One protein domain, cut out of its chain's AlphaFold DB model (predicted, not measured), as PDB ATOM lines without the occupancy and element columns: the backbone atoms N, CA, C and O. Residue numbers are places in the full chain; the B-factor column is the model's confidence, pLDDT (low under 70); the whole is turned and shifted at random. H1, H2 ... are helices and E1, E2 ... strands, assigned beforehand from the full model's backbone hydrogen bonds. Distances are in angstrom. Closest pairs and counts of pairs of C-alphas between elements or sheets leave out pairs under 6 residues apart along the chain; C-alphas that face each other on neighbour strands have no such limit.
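This is residues 40 to 107 of the 108 residues of an uncharacterized protein of mine drainage metagenome (UniProt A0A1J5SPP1). A small, strongly twisted sheet of three strands has one helix, H1, packed slantwise over one face, so the body is two layers. A long loop, residues 61 to 75, runs out from the end of E1 and leads back to the short helix H2, which only grazes the sheet. The printed part has 68 residues in the order H1, E1, H2, E2, E3; the sheet's order is E1, E2, E3, antiparallel throughout, and the class is mixed, helices and strands. The whole is compact, with a radius of gyration of the C-alphas of 11.1 A and spans of 31 by 27 by 23 A.

Start at the inner strand E2, residues 90 to 97, which bends by 69 degrees at residue 93. Edge strand E3, residues 100 to 107, forms a hairpin with it, antiparallel at 148 degrees; look for N 95 and O 102, 3.0 A apart and within hydrogen-bond range. On E2's other side is edge strand E1, residues 56 to 60, antiparallel at 163 degrees, with N 59 and O 94 at 2.9 A. The sheet is only just strongly twisted, its C-alphas up to 4.4 A off the best plane. H1, residues 43 to 52, is on the sheet at a height of 8.8 A, over E2 and only just slantwise to it at 30.4 degrees on the local plane; its closest C-alphas to E1 are Ala 47 and Ile 58, 6.6 A. H2, residues 76 to 79, is apart from H1. In H1 each O i to N i+4 pair is within hydrogen-bond range; H2 is too short for one.

Find C-alpha 43 at (70.027, 10.343, 36.798), where H1 begins its 14.1 A. E1 covers 11.8 A, H2 5.0 A and E2 19.4 A. E3 runs 21.6 A to C-alpha 107 at (63.622, 19.251, 29.052).

The farthest C-alphas, Lys 52 and Ala 68, are 32.9 A apart. The link from E1 to H2 is long. The printed part has no cut, and no printed residue is under 70 in pLDDT.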
ATOM      1  N   GLY A  40      59.981  10.280  35.290       84.31
ATOM      2  CA  GLY A  40      60.184   9.033  36.044       84.31
ATOM      3  C   GLY A  40      61.497   8.308  35.734       84.31
ATOM      4  O   GLY A  40      61.817   7.325  36.399       84.31
ATOM      5  N   SER A  41      62.282   8.806  34.777       94.44
ATOM      6  CA  SER A  41      63.653   8.339  34.564       94.44
ATOM      7  C   SER A  41      64.594   8.803  35.695       94.44
ATOM      8  O   SER A  41      64.319   9.772  36.407       94.44
ATOM      9  N   THR A  42      65.728   8.121  35.859       97.25
ATOM     10  CA  THR A  42      66.739   8.409  36.891       97.25
ATOM     11  C   THR A  42      67.974   9.096  36.320       97.25
ATOM     12  O   THR A  42      68.259   9.037  35.119       97.25
ATOM     13  N   GLN A  43      68.757   9.735  37.188       97.25
ATOM     14  CA  GLN A  43      70.027  10.343  36.798       97.25
ATOM     15  C   GLN A  43      71.017   9.309  36.250       97.25
ATOM     16  O   GLN A  43      71.786   9.625  35.348       97.25
ATOM     17  N   GLY A  44      70.952   8.052  36.697       97.31
ATOM     18  CA  GLY A  44      71.736   6.954  36.132       97.31
ATOM     19  C   GLY A  44      71.409   6.695  34.659       97.31
ATOM     20  O   GLY A  44      72.313   6.467  33.855       97.31
ATOM     21  N   GLN A  45      70.133   6.796  34.270       97.25
ATOM     22  CA  GLN A  45      69.721   6.665  32.868       97.25
ATOM     23  C   GLN A  45      70.196   7.854  32.021       97.25
ATOM     24  O   GLN A  45      70.689   7.647  30.910       97.25
ATOM     25  N   LEU A  46      70.132   9.076  32.562       97.50
ATOM     26  CA  LEU A  46      70.711  10.263  31.924       97.50
ATOM     27  C   LEU A  46      72.227  10.120  31.732       97.50
ATOM     28  O   LEU A  46      72.724  10.319  30.624       97.50
ATOM     29  N   ALA A  47      72.954   9.719  32.776       97.81
ATOM     30  CA  ALA A  47      74.396   9.508  32.709       97.81
ATOM     31  C   ALA A  47      74.757   8.446  31.661       97.81
ATOM     32  O   ALA A  47      75.637   8.668  30.834       97.81
ATOM     33  N   ALA A  48      74.030   7.325  31.619       97.62
ATOM     34  CA  ALA A  48      74.243   6.289  30.612       97.62
ATOM     35  C   ALA A  48      74.011   6.801  29.180       97.62
ATOM     36  O   ALA A  48      74.743   6.426  28.261       97.62
ATOM     37  N   MET A  49      73.008   7.657  28.974       96.94
ATOM     38  CA  MET A  49      72.740   8.272  27.675       96.94
ATOM     39  C   MET A  49      73.855   9.247  27.268       96.94
ATOM     40  O   MET A  49      74.337   9.175  26.137       96.94
ATOM     41  N   LEU A  50      74.307  10.107  28.184       98.00
ATOM     42  CA  LEU A  50      75.419  11.034  27.951       98.00
ATOM     43  C   LEU A  50      76.713  10.277  27.619       98.00
ATOM     44  O   LEU A  50      77.353  10.574  26.610       98.00
ATOM     45  N   SER A  51      77.045   9.227  28.372       98.00
ATOM     46  CA  SER A  51      78.208   8.378  28.078       98.00
ATOM     47  C   SER A  51      78.137   7.765  26.676       98.00
ATOM     48  O   SER A  51      79.121   7.782  25.940       98.00
ATOM     49  N   LYS A  52      76.960   7.283  26.245       97.81
ATOM     50  CA  LYS A  52      76.753   6.766  24.876       97.81
ATOM     51  C   LYS A  52      76.939   7.831  23.791       97.81
ATOM     52  O   LYS A  52      77.266   7.488  22.660       97.81
ATOM     53  N   GLN A  53      76.741   9.106  24.119       97.12
ATOM     54  CA  GLN A  53      76.948  10.248  23.222       97.12
ATOM     55  C   GLN A  53      78.377  10.823  23.284       97.12
ATOM     56  O   GLN A  53      78.640  11.889  22.708       97.12
ATOM     57  N   GLY A  54      79.291  10.132  23.975       97.75
ATOM     58  CA  GLY A  54      80.699  10.509  24.092       97.75
ATOM     59  C   GLY A  54      80.970  11.617  25.107       97.75
ATOM     60  O   GLY A  54      81.987  12.294  24.985       97.75
ATOM     61  N   TYR A  55      80.062  11.841  26.059       98.25
ATOM     62  CA  TYR A  55      80.358  12.683  27.215       98.25
ATOM     63  C   TYR A  55      81.113  11.877  28.279       98.25
ATOM     64  O   TYR A  55      80.845  10.693  28.486       98.25
ATOM     65  N   ASP A  56      82.020  12.537  28.986       97.62
ATOM     66  CA  ASP A  56      82.757  12.007  30.130       97.62
ATOM     67  C   ASP A  56      82.628  12.946  31.344       97.62
ATOM     68  O   ASP A  56      81.862  13.912  31.321       97.62
ATOM     69  N   GLY A  57      83.295  12.621  32.459       96.38
ATOM     70  CA  GLY A  57      83.324  13.489  33.645       96.38
ATOM     71  C   GLY A  57      81.947  13.823  34.238       96.38
ATOM     72  O   GLY A  57      81.797  14.868  34.869       96.38
ATOM     73  N   ILE A  58      80.949  12.963  34.011       97.75
ATOM     74  CA  ILE A  58      79.546  13.211  34.352       97.75
ATOM     75  C   ILE A  58      79.383  13.264  35.874       97.75
ATOM     76  O   ILE A  58      79.652  12.288  36.574       97.75
ATOM     77  N   ARG A  59      78.903  14.402  36.379       97.75
ATOM     78  CA  ARG A  59      78.555  14.623  37.785       97.75
ATOM     79  C   ARG A  59      77.156  15.209  37.854       97.75
ATOM     80  O   ARG A  59      76.957  16.392  37.588       97.75
ATOM     81  N   LEU A  60      76.194  14.356  38.189       97.81
ATOM     82  CA  LEU A  60      74.796  14.735  38.359       97.81
ATOM     83  C   LEU A  60      74.494  14.868  39.847       97.81
ATOM     84  O   LEU A  60      74.921  14.031  40.643       97.81
ATOM     85  N   SER A  61      73.811  15.944  40.218       97.44
ATOM     86  CA  SER A  61      73.515  16.266  41.607       97.44
ATOM     87  C   SER A  61      72.078  15.917  41.965       97.44
ATOM     88  O   SER A  61      71.144  16.253  41.229       97.44
ATOM     89  N   ALA A  62      71.876  15.333  43.141       96.31
ATOM     90  CA  ALA A  62      70.567  15.053  43.719       96.31
ATOM     91  C   ALA A  62      69.755  16.308  44.075       96.31
ATOM     92  O   ALA A  62      68.541  16.218  44.258       96.31
ATOM     93  N   VAL A  63      70.385  17.485  44.101       95.94
ATOM     94  CA  VAL A  63      69.726  18.766  44.378       95.94
ATOM     95  C   VAL A  63      70.013  19.785  43.278       95.94
ATOM     96  O   VAL A  63      70.969  19.652  42.517       95.94
ATOM     97  N   ALA A  64      69.165  20.807  43.179       94.06
ATOM     98  CA  ALA A  64      69.409  21.938  42.293       94.06
ATOM     99  C   ALA A  64      70.507  22.859  42.851       94.06
ATOM    100  O   ALA A  64      70.691  22.954  44.069       94.06
ATOM    101  N   ALA A  65      71.197  23.571  41.958       92.56
ATOM    102  CA  ALA A  65      72.079  24.660  42.351       92.56
ATOM    103  C   ALA A  65      71.276  25.776  43.041       92.56
ATOM    104  O   ALA A  65      70.145  26.089  42.664       92.56
ATOM    105  N   SER A  66      71.867  26.381  44.068       93.75
ATOM    106  CA  SER A  66      71.276  27.495  44.816       93.75
ATOM    107  C   SER A  66      72.357  28.509  45.192       93.75
ATOM    108  O   SER A  66      73.534  28.156  45.189       93.75
ATOM    109  N   PRO A  67      72.014  29.745  45.594       94.88
ATOM    110  CA  PRO A  67      73.023  30.704  46.050       94.88
ATOM    111  C   PRO A  67      73.877  30.195  47.222       94.88
ATOM    112  O   PRO A  67      75.051  30.532  47.317       94.88
ATOM    113  N   ALA A  68      73.303  29.361  48.099       94.88
ATOM    114  CA  ALA A  68      74.012  28.765  49.233       94.88
ATOM    115  C   ALA A  68      74.879  27.553  48.844       94.88
ATOM    116  O   ALA A  68      75.801  27.194  49.571       94.88
ATOM    117  N   ASN A  69      74.580  26.912  47.713       94.50
ATOM    118  CA  ASN A  69      75.344  25.798  47.165       94.50
ATOM    119  C   ASN A  69      75.308  25.874  45.629       94.50
ATOM    120  O   ASN A  69      74.458  25.225  45.009       94.50
ATOM    121  N   PRO A  70      76.157  26.721  45.017       94.25
ATOM    122  CA  PRO A  70      76.120  26.969  43.575       94.25
ATOM    123  C   PRO A  70      76.696  25.809  42.757       94.25
ATOM    124  O   PRO A  70      76.366  25.691  41.583       94.25
ATOM    125  N   HIS A  71      77.510  24.949  43.383       95.62
ATOM    126  CA  HIS A  71      78.191  23.821  42.746       95.62
ATOM    127  C   HIS A  71      77.928  22.491  43.474       95.62
ATOM    128  O   HIS A  71      78.871  21.837  43.948       95.62
ATOM    129  N   PRO A  72      76.657  22.065  43.622       96.88
ATOM    130  CA  PRO A  72      76.322  20.867  44.383       96.88
ATOM    131  C   PRO A  72      76.863  19.580  43.731       96.88
ATOM    132  O   PRO A  72      76.975  18.558  44.404       96.88
ATOM    133  N   GLU A  73      77.236  19.619  42.451       96.69
ATOM    134  CA  GLU A  73      77.904  18.546  41.706       96.69
ATOM    135  C   GLU A  73      79.332  18.248  42.184       96.69
ATOM    136  O   GLU A  73      79.907  17.232  41.798       96.69
ATOM    137  N   THR A  74      79.928  19.120  43.002       96.75
ATOM    138  CA  THR A  74      81.254  18.889  43.606       96.75
ATOM    139  C   THR A  74      81.180  18.126  44.929       96.75
ATOM    140  O   THR A  74      82.194  17.626  45.413       96.75
ATOM    141  N   ASN A  75      79.983  18.006  45.513       96.25
ATOM    142  CA  ASN A  75      79.765  17.296  46.764       96.25
ATOM    143  C   ASN A  75      79.427  15.828  46.489       96.25
ATOM    144  O   ASN A  75      78.334  15.502  46.026       96.25
ATOM    145  N   THR A  76      80.338  14.930  46.857       94.88
ATOM    146  CA  THR A  76      80.210  13.489  46.624       94.88
ATOM    147  C   THR A  76      78.958  12.881  47.248       94.88
ATOM    148  O   THR A  76      78.367  11.984  46.657       94.88
ATOM    149  N   SER A  77      78.497  13.377  48.401       96.25
ATOM    150  CA  SER A  77      77.259  12.894  49.030       96.25
ATOM    151  C   SER A  77      76.013  13.218  48.203       96.25
ATOM    152  O   SER A  77      75.010  12.521  48.317       96.25
ATOM    153  N   LEU A  78      76.073  14.250  47.357       95.69
ATOM    154  CA  LEU A  78      74.984  14.651  46.466       95.69
ATOM    155  C   LEU A  78      75.081  14.000  45.081       95.69
ATOM    156  O   LEU A  78      74.129  14.103  44.314       95.69
ATOM    157  N   THR A  79      76.192  13.331  44.756       96.44
ATOM    158  CA  THR A  79      76.417  12.672  43.455       96.44
ATOM    159  C   THR A  79      76.588  11.152  43.558       96.44
ATOM    160  O   THR A  79      76.842  10.505  42.546       96.44
ATOM    161  N   ALA A  80      76.514  10.572  44.761       93.06
ATOM    162  CA  ALA A  80      76.899   9.180  45.019       93.06
ATOM    163  C   ALA A  80      75.958   8.125  44.412       93.06
ATOM    164  O   ALA A  80      76.418   7.033  44.092       93.06
ATOM    165  N   HIS A  81      74.664   8.439  44.265       93.62
ATOM    166  CA  HIS A  81      73.627   7.461  43.899       93.62
ATOM    167  C   HIS A  81      72.759   7.930  42.719       93.62
ATOM    168  O   HIS A  81      71.538   8.087  42.864       93.62
ATOM    169  N   PRO A  82      73.347   8.201  41.539       94.06
ATOM    170  CA  PRO A  82      72.591   8.676  40.381       94.06
ATOM    171  C   PRO A  82      71.512   7.676  39.932       94.06
ATOM    172  O   PRO A  82      70.451   8.071  39.454       94.06
ATOM    173  N   GLU A  83      71.726   6.377  40.120       96.06
ATOM    174  CA  GLU A  83      70.775   5.313  39.794       96.06
ATOM    175  C   GLU A  83      69.497   5.343  40.640       96.06
ATOM    176  O   GLU A  83      68.451   4.909  40.159       96.06
ATOM    177  N   GLN A  84      69.562   5.890  41.857       94.19
ATOM    178  CA  GLN A  84      68.421   6.030  42.774       94.19
ATOM    179  C   GLN A  84      67.812   7.435  42.742       94.19
ATOM    180  O   GLN A  84      66.746   7.669  43.307       94.19
ATOM    181  N   THR A  85      68.492   8.379  42.095       95.69
ATOM    182  CA  THR A  85      68.104   9.785  42.091       95.69
ATOM    183  C   THR A  85      67.164  10.064  40.917       95.69
ATOM    184  O   THR A  85      67.561   9.861  39.765       95.69
ATOM    185  N   PRO A  86      65.931  10.546  41.159       94.88
ATOM    186  CA  PRO A  86      65.027  10.944  40.087       94.88
ATOM    187  C   PRO A  86      65.606  12.088  39.250       94.88
ATOM    188  O   PRO A  86      66.269  12.985  39.777       94.88
ATOM    189  N   LEU A  87      65.317  12.089  37.948       93.81
ATOM    190  CA  LEU A  87      65.591  13.255  37.110       93.81
ATOM    191  C   LEU A  87      64.696  14.427  37.501       93.81
ATOM    192  O   LEU A  87      63.539  14.258  37.892       93.81
ATOM    193  N   ARG A  88      65.243  15.630  37.348       93.12
ATOM    194  CA  ARG A  88      64.509  16.886  37.497       93.12
ATOM    195  C   ARG A  88      64.467  17.599  36.158       93.12
ATOM    196  O   ARG A  88      65.407  17.477  35.385       93.12
ATOM    197  N   LEU A  89      63.418  18.371  35.906       94.06
ATOM    198  CA  LEU A  89      63.425  19.310  34.786       94.06
ATOM    199  C   LEU A  89      64.411  20.452  35.066       94.06
ATOM    200  O   LEU A  89      64.595  20.863  36.215       94.06
ATOM    201  N   GLY A  90      65.037  20.962  34.011       94.81
ATOM    202  CA  GLY A  90      66.105  21.947  34.095       94.81
ATOM    203  C   GLY A  90      67.448  21.320  34.469       94.81
ATOM    204  O   GLY A  90      67.781  20.213  34.046       94.81
ATOM    205  N   TRP A  91      68.256  22.049  35.236       96.06
ATOM    206  CA  TRP A  91      69.641  21.674  35.510       96.06
ATOM    207  C   TRP A  91      69.770  20.435  36.414       96.06
ATOM    208  O   TRP A  91      69.170  20.353  37.494       96.06
ATOM    209  N   ASN A  92      70.615  19.486  36.004       96.62
ATOM    210  CA  ASN A  92      70.890  18.251  36.746       96.62
ATOM    211  C   ASN A  92      72.359  18.067  37.131       96.62
ATOM    212  O   ASN A  92      72.642  17.232  37.989       96.62
ATOM    213  N   GLY A  93      73.288  18.804  36.527       97.00
ATOM    214  CA  GLY A  93      74.709  18.632  36.793       97.00
ATOM    215  C   GLY A  93      75.588  19.102  35.649       97.00
ATOM    216  O   GLY A  93      75.184  19.908  34.812       97.00
ATOM    217  N   VAL A  94      76.789  18.540  35.598       98.06
ATOM    218  CA  VAL A  94      77.775  18.827  34.557       98.06
ATOM    219  C   VAL A  94      78.275  17.547  33.905       98.06
ATOM    220  O   VAL A  94      78.274  16.470  34.505       98.06
ATOM    221  N   ALA A  95      78.741  17.684  32.675       98.19
ATOM    222  CA  ALA A  95      79.490  16.665  31.958       98.19
ATOM    223  C   ALA A  95      80.619  17.339  31.177       98.19
ATOM    224  O   ALA A  95      80.720  18.563  31.159       98.19
ATOM    225  N   SER A  96      81.457  16.557  30.519       97.81
ATOM    226  CA  SER A  96      82.540  17.048  29.679       97.81
ATOM    227  C   SER A  96      82.453  16.419  28.292       97.81
ATOM    228  O   SER A  96      82.049  15.268  28.142       97.81
ATOM    229  N   LYS A  97      82.794  17.186  27.255       96.50
ATOM    230  CA  LYS A  97      82.880  16.711  25.868       96.50
ATOM    231  C   LYS A  97      84.004  17.437  25.156       96.50
ATOM    232  O   LYS A  97      84.080  18.660  25.209       96.50
ATOM    233  N   ASN A  98      84.888  16.685  24.501       94.31
ATOM    234  CA  ASN A  98      86.065  17.230  23.812       94.31
ATOM    235  C   ASN A  98      86.929  18.143  24.713       94.31
ATOM    236  O   ASN A  98      87.450  19.157  24.258       94.31
ATOM    237  N   GLY A  99      87.048  17.808  26.005       91.88
ATOM    238  CA  GLY A  99      87.806  18.597  26.984       91.88
ATOM    239  C   GLY A  99      87.096  19.847  27.519       91.88
ATOM    240  O   GLY A  99      87.675  20.557  28.337       91.88
ATOM    241  N   GLN A 100      85.850  20.111  27.112       94.44
ATOM    242  CA  GLN A 100      85.061  21.251  27.575       94.44
ATOM    243  C   GLN A 100      83.931  20.794  28.502       94.44
ATOM    244  O   GLN A 100      83.183  19.876  28.165       94.44
ATOM    245  N   GLN A 101      83.788  21.449  29.657       95.38
ATOM    246  CA  GLN A 101      82.673  21.201  30.569       95.38
ATOM    247  C   GLN A 101      81.384  21.818  30.019       95.38
ATOM    248  O   GLN A 101      81.390  22.974  29.603       95.38
ATOM    249  N   VAL A 102      80.291  21.061  30.074       97.06
ATOM    250  CA  VAL A 102      78.934  21.459  29.697       97.06
ATOM    251  C   VAL A 102      77.984  21.354  30.888       97.06
ATOM    252  O   VAL A 102      78.125  20.466  31.734       97.06
ATOM    253  N   GLN A 103      76.992  22.238  30.935       97.56
ATOM    254  CA  GLN A 103      75.865  22.154  31.860       97.56
ATOM    255  C   GLN A 103      74.807  21.202  31.299       97.56
ATOM    256  O   GLN A 103      74.477  21.275  30.117       97.56
ATOM    257  N   VAL A 104      74.283  20.305  32.129       97.69
ATOM    258  CA  VAL A 104      73.328  19.276  31.708       97.69
ATOM    259  C   VAL A 104      71.923  19.665  32.147       97.69
ATOM    260  O   VAL A 104      71.621  19.675  33.345       97.69
ATOM    261  N   TYR A 105      71.060  19.922  31.171       97.06
ATOM    262  CA  TYR A 105      69.651  20.234  31.358       97.06
ATOM    263  C   TYR A 105      68.765  19.111  30.832       97.06
ATOM    264  O   TYR A 105      69.090  18.441  29.848       97.06
ATOM    265  N   VAL A 106      67.636  18.908  31.502       95.88
ATOM    266  CA  VAL A 106      66.579  18.001  31.063       95.88
ATOM    267  C   VAL A 106      65.339  18.809  30.747       95.88
ATOM    268  O   VAL A 106      64.849  19.559  31.593       95.88
ATOM    269  N   ASP A 107      64.826  18.600  29.546       92.75
ATOM    270  CA  ASP A 107      63.622  19.251  29.052       92.75
ATOM    271  C   ASP A 107      62.463  18.252  28.966       92.75
ATOM    272  O   ASP A 107      62.645  17.040  29.125       92.75
TER     273      ASP A 107